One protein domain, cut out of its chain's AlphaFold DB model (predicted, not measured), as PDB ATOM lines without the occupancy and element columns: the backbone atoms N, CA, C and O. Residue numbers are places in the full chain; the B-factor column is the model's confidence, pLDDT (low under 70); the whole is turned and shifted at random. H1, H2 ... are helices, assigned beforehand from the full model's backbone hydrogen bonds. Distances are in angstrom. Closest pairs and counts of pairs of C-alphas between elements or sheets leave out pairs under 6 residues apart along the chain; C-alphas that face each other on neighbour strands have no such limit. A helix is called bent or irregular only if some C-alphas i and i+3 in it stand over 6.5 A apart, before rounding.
ATOM      1  N   SER A 143      18.099 -34.588  18.361       46.66
ATOM      2  CA  SER A 143      17.465 -35.087  19.580       46.66
ATOM      3  C   SER A 143      17.968 -36.477  19.964       46.66
ATOM      4  O   SER A 143      18.187 -36.692  21.146       46.66
ATOM      5  N   SER A 144      18.293 -37.349  19.003       55.53
ATOM      6  CA  SER A 144      18.759 -38.715  19.262       55.53
ATOM      7  C   SER A 144      20.124 -38.774  19.955       55.53
ATOM      8  O   SER A 144      20.408 -39.744  20.645       55.53
ATOM      9  N   LEU A 145      20.986 -37.763  19.784       59.47
ATOM     10  CA  LEU A 145      22.264 -37.660  20.509       59.47
ATOM     11  C   LEU A 145      22.033 -37.355  21.990       59.47
ATOM     12  O   LEU A 145      22.636 -37.980  22.855       59.47
ATOM     13  N   CYS A 146      21.135 -36.416  22.285       61.28
ATOM     14  CA  CYS A 146      20.781 -36.086  23.662       61.28
ATOM     15  C   CYS A 146      19.929 -37.186  24.305       61.28
ATOM     16  O   CYS A 146      20.175 -37.539  25.445       61.28
ATOM     17  N   GLU A 147      19.001 -37.786  23.561       64.94
ATOM     18  CA  GLU A 147      18.205 -38.933  24.007       64.94
ATOM     19  C   GLU A 147      19.072 -40.171  24.261       64.94
ATOM     20  O   GLU A 147      18.765 -40.940  25.160       64.94
ATOM     21  N   GLN A 148      20.174 -40.366  23.523       64.69
ATOM     22  CA  GLN A 148      21.159 -41.409  23.841       64.69
ATOM     23  C   GLN A 148      21.861 -41.135  25.171       64.69
ATOM     24  O   GLN A 148      22.009 -42.057  25.965       64.69
ATOM     25  N   VAL A 149      22.250 -39.885  25.439       68.38
ATOM     26  CA  VAL A 149      22.809 -39.495  26.745       68.38
ATOM     27  C   VAL A 149      21.781 -39.714  27.856       68.38
ATOM     28  O   VAL A 149      22.108 -40.335  28.864       68.38
ATOM     29  N   ASP A 150      20.533 -39.287  27.648       69.88
ATOM     30  CA  ASP A 150      19.431 -39.467  28.601       69.88
ATOM     31  C   ASP A 150      19.140 -40.964  28.841       69.88
ATOM     32  O   ASP A 150      18.933 -41.389  29.977       69.88
ATOM     33  N   LYS A 151      19.189 -41.789  27.787       70.19
ATOM     34  CA  LYS A 151      19.039 -43.247  27.868       70.19
ATOM     35  C   LYS A 151      20.174 -43.883  28.666       70.19
ATOM     36  O   LYS A 151      19.894 -44.659  29.572       70.19
ATOM     37  N   TYR A 152      21.430 -43.550  28.362       70.50
ATOM     38  CA  TYR A 152      22.570 -44.077  29.112       70.50
ATOM     39  C   TYR A 152      22.498 -43.677  30.583       70.50
ATOM     40  O   TYR A 152      22.765 -44.508  31.440       70.50
ATOM     41  N   LEU A 153      22.064 -42.450  30.885       71.12
ATOM     42  CA  LEU A 153      21.819 -42.014  32.260       71.12
ATOM     43  C   LEU A 153      20.719 -42.816  32.953       71.12
ATOM     44  O   LEU A 153      20.878 -43.152  34.119       71.12
ATOM     45  N   GLY A 154      19.626 -43.129  32.255       69.88
ATOM     46  CA  GLY A 154      18.546 -43.957  32.796       69.88
ATOM     47  C   GLY A 154      18.929 -45.428  32.999       69.88
ATOM     48  O   GLY A 154      18.326 -46.105  33.826       69.88
ATOM     49  N   GLU A 155      19.926 -45.928  32.264       72.19
ATOM     50  CA  GLU A 155      20.497 -47.271  32.452       72.19
ATOM     51  C   GLU A 155      21.482 -47.336  33.633       72.19
ATOM     52  O   GLU A 155      21.725 -48.419  34.173       72.19
ATOM     53  N   LEU A 156      22.031 -46.195  34.071       68.81
ATOM     54  CA  LEU A 156      22.795 -46.120  35.314       68.81
ATOM     55  C   LEU A 156      21.813 -46.260  36.482       68.81
ATOM     56  O   LEU A 156      21.011 -45.371  36.749       68.81
ATOM     57  N   GLY A 157      21.861 -47.397  37.174       62.34
ATOM     58  CA  GLY A 157      20.993 -47.647  38.324       62.34
ATOM     59  C   GLY A 157      21.154 -46.597  39.429       62.34
ATOM     60  O   GLY A 157      22.213 -45.965  39.561       62.34
ATOM     61  N   ASP A 158      20.108 -46.456  40.248       62.50
ATOM     62  CA  ASP A 158      20.095 -45.565  41.408       62.50
ATOM     63  C   ASP A 158      21.340 -45.796  42.283       62.50
ATOM     64  O   ASP A 158      21.593 -46.904  42.760       62.50
ATOM     65  N   GLY A 159      22.136 -44.741  42.492       62.97
ATOM     66  CA  GLY A 159      23.342 -44.782  43.328       62.97
ATOM     67  C   GLY A 159      24.673 -44.929  42.583       62.97
ATOM     68  O   GLY A 159      25.715 -45.030  43.233       62.97
ATOM     69  N   THR A 160      24.681 -44.902  41.248       75.25
ATOM     70  CA  THR A 160      25.941 -44.851  40.492       75.25
ATOM     71  C   THR A 160      26.661 -43.523  40.739       75.25
ATOM     72  O   THR A 160      26.136 -42.452  40.437       75.25
ATOM     73  N   ALA A 161      27.875 -43.584  41.291       77.06
ATOM     74  CA  ALA A 161      28.697 -42.400  41.504       77.06
ATOM     75  C   ALA A 161      29.150 -41.830  40.153       77.06
ATOM     76  O   ALA A 161      29.926 -42.454  39.428       77.06
ATOM     77  N   LEU A 162      28.651 -40.643  39.818       80.25
ATOM     78  CA  LEU A 162      29.060 -39.922  38.620       80.25
ATOM     79  C   LEU A 162      30.404 -39.217  38.865       80.25
ATOM     80  O   LEU A 162      30.679 -38.816  40.000       80.25
ATOM     81  N   PRO A 163      31.243 -39.049  37.828       83.25
ATOM     82  CA  PRO A 163      32.489 -38.303  37.949       83.25
ATOM     83  C   PRO A 163      32.263 -36.873  38.452       83.25
ATOM     84  O   PRO A 163      31.240 -36.244  38.166       83.25
ATOM     85  N   GLU A 164      33.254 -36.334  39.159       87.75
ATOM     86  CA  GLU A 164      33.275 -34.919  39.525       87.75
ATOM     87  C   GLU A 164      33.149 -34.038  38.266       87.75
ATOM     88  O   GLU A 164      33.730 -34.343  37.223       87.75
ATOM     89  N   GLY A 165      32.340 -32.977  38.337       84.00
ATOM     90  CA  GLY A 165      32.058 -32.090  37.199       84.00
ATOM     91  C   GLY A 165      30.981 -32.587  36.224       84.00
ATOM     92  O   GLY A 165      30.613 -31.857  35.305       84.00
ATOM     93  N   TYR A 166      30.406 -33.781  36.424       82.25
ATOM     94  CA  TYR A 166      29.366 -34.310  35.531       82.25
ATOM     95  C   TYR A 166      28.142 -33.385  35.409       82.25
ATOM     96  O   TYR A 166      27.647 -33.148  34.310       82.25
ATOM     97  N   GLY A 167      27.661 -32.841  36.533       80.75
ATOM     98  CA  GLY A 167      26.493 -31.953  36.543       80.75
ATOM     99  C   GLY A 167      26.712 -30.657  35.755       80.75
ATOM    100  O   GLY A 167      25.813 -30.213  35.046       80.75
ATOM    101  N   GLU A 168      27.919 -30.091  35.827       85.25
ATOM    102  CA  GLU A 168      28.302 -28.896  35.064       85.25
ATOM    103  C   GLU A 168      28.379 -29.210  33.567       85.25
ATOM    104  O   GLU A 168      27.751 -28.528  32.758       85.25
ATOM    105  N   ALA A 169      29.041 -30.313  33.200       83.94
ATOM    106  CA  ALA A 169      29.110 -30.769  31.813       83.94
ATOM    107  C   ALA A 169      27.718 -31.057  31.218       83.94
ATOM    108  O   ALA A 169      27.467 -30.766  30.046       83.94
ATOM    109  N   LEU A 170      26.793 -31.599  32.020       82.31
ATOM    110  CA  LEU A 170      25.409 -31.827  31.603       82.31
ATOM    111  C   LEU A 170      24.663 -30.507  31.361       82.31
ATOM    112  O   LEU A 170      23.947 -30.388  30.365       82.31
ATOM    113  N   ALA A 171      24.844 -29.510  32.232       83.06
ATOM    114  CA  ALA A 171      24.248 -28.186  32.056       83.06
ATOM    115  C   ALA A 171      24.769 -27.492  30.784       83.06
ATOM    116  O   ALA A 171      23.977 -26.970  29.991       83.06
ATOM    117  N   ASP A 172      26.077 -27.569  30.526       86.19
ATOM    118  CA  ASP A 172      26.688 -27.051  29.299       86.19
ATOM    119  C   ASP A 172      26.144 -27.762  28.051       86.19
ATOM    120  O   ASP A 172      25.771 -27.117  27.064       86.19
ATOM    121  N   ALA A 173      26.014 -29.091  28.097       82.75
ATOM    122  CA  ALA A 173      25.433 -29.870  27.005       82.75
ATOM    123  C   ALA A 173      23.974 -29.468  26.719       82.75
ATOM    124  O   ALA A 173      23.574 -29.349  25.554       82.75
ATOM    125  N   GLN A 174      23.177 -29.202  27.760       82.44
ATOM    126  CA  GLN A 174      21.804 -28.705  27.620       82.44
ATOM    127  C   GLN A 174      21.759 -27.300  27.002       82.44
ATOM    128  O   GLN A 174      20.926 -27.046  26.124       82.44
ATOM    129  N   ALA A 175      22.680 -26.408  27.379       86.19
ATOM    130  CA  ALA A 175      22.794 -25.083  26.772       86.19
ATOM    131  C   ALA A 175      23.145 -25.168  25.274       86.19
ATOM    132  O   ALA A 175      22.503 -24.517  24.443       86.19
ATOM    133  N   VAL A 176      24.092 -26.040  24.899       83.75
ATOM    134  CA  VAL A 176      24.436 -26.313  23.490       83.75
ATOM    135  C   VAL A 176      23.236 -26.888  22.731       83.75
ATOM    136  O   VAL A 176      22.942 -26.444  21.615       83.75
ATOM    137  N   ARG A 177      22.485 -27.824  23.333       80.06
ATOM    138  CA  ARG A 177      21.254 -28.386  22.746       80.06
ATOM    139  C   ARG A 177      20.227 -27.294  22.454       80.06
ATOM    140  O   ARG A 177      19.651 -27.287  21.360       80.06
ATOM    141  N   ALA A 178      20.003 -26.381  23.398       83.62
ATOM    142  CA  ALA A 178      19.075 -25.267  23.232       83.62
ATOM    143  C   ALA A 178      19.530 -24.319  22.110       83.62
ATOM    144  O   ALA A 178      18.741 -23.997  21.220       83.62
ATOM    145  N   ALA A 179      20.815 -23.953  22.089       85.31
ATOM    146  CA  ALA A 179      21.388 -23.074  21.072       85.31
ATOM    147  C   ALA A 179      21.285 -23.666  19.658       85.31
ATOM    148  O   ALA A 179      20.850 -22.984  18.727       85.31
ATOM    149  N   LEU A 180      21.619 -24.952  19.494       78.50
ATOM    150  CA  LEU A 180      21.455 -25.644  18.218       78.50
ATOM    151  C   LEU A 180      19.972 -25.720  17.828       78.50
ATOM    152  O   LEU A 180      19.643 -25.572  16.652       78.50
ATOM    153  N   SER A 181      19.067 -25.921  18.792       80.94
ATOM    154  CA  SER A 181      17.624 -26.047  18.536       80.94
ATOM    155  C   SER A 181      16.891 -24.749  18.251       80.94
ATOM    156  O   SER A 181      15.795 -24.801  17.697       80.94
ATOM    157  N   ALA A 182      17.514 -23.604  18.517       85.56
ATOM    158  CA  ALA A 182      16.945 -22.297  18.216       85.56
ATOM    159  C   ALA A 182      16.706 -22.059  16.713       85.56
ATOM    160  O   ALA A 182      15.915 -21.189  16.354       85.56
ATOM    161  N   ARG A 183      17.387 -22.798  15.821       78.44
ATOM    162  CA  ARG A 183      17.207 -22.693  14.365       78.44
ATOM    163  C   ARG A 183      17.180 -24.071  13.693       78.44
ATOM    164  O   ARG A 183      17.997 -24.927  14.039       78.44
TER     165      ARG A 183
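What this domain is: This is residues 143 to 183 of the 214 residues of the protein "APH domain-containing protein" of Emiliania huxleyi (UniProt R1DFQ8). Two helices, H2 and H1, run opposite ways in one flat layer as a narrow, open V, with the space between them largely empty. They come nearest where H1 begins and H2 ends, and residues 156 to 165 swing round the wide end as a loop from one helix to the other. The printed part has 41 residues, with two named helices in the order H1, H2 and no named strand; 29 residues are in the helices, and the class is all helix. The whole is loose, with a radius of gyration of the C-alphas of 11.7 A, and its outline is flat, spanning 37 by 20 by 10 A.

How they stand to each other: The longest helix is H2, residues 166 to 181. H1, residues 143 to 155, is close to H2 but not clearly touching it, with 1 pair of C-alphas within 8 A. Their closest C-alphas are those of Cys 146 and Arg 177, 7.8 A apart. The two helices run opposite ways at a shallow tilt of 24 degrees, and their centres are 13.0 A apart. In both H1 and H2 every backbone O i to N i+4 pair is within hydrogen-bond range.

Where its parts are: H2 has 16 residues and measures 22.2 A from C-alpha 166 at (29.366, -34.310, 35.531) to C-alpha 181 at (17.624, -26.047, 18.536). H1 has 13 residues and measures 18.0 A; it begins with C-alpha 143 at (17.465, -35.087, 19.580). Neither helix is bent.

The domain as a whole: The two C-alphas farthest apart are those of Gly 159 and Arg 183, at 36.9 A, while the first and last printed C-alphas, those of Ser 143 and Arg 183, are 13.4 A apart. The link from H1 to H2, 10 residues, is short but not tight. Residues 154 to 161 stand free, as do residues 163 to 169, of which 166 to 169 belong to H2. The printed part has no cut. Its mean pLDDT is 75.1, with 65 for H1 and 83 for H2; residues 143 to 150, 154 and 156 to 159 are under 70.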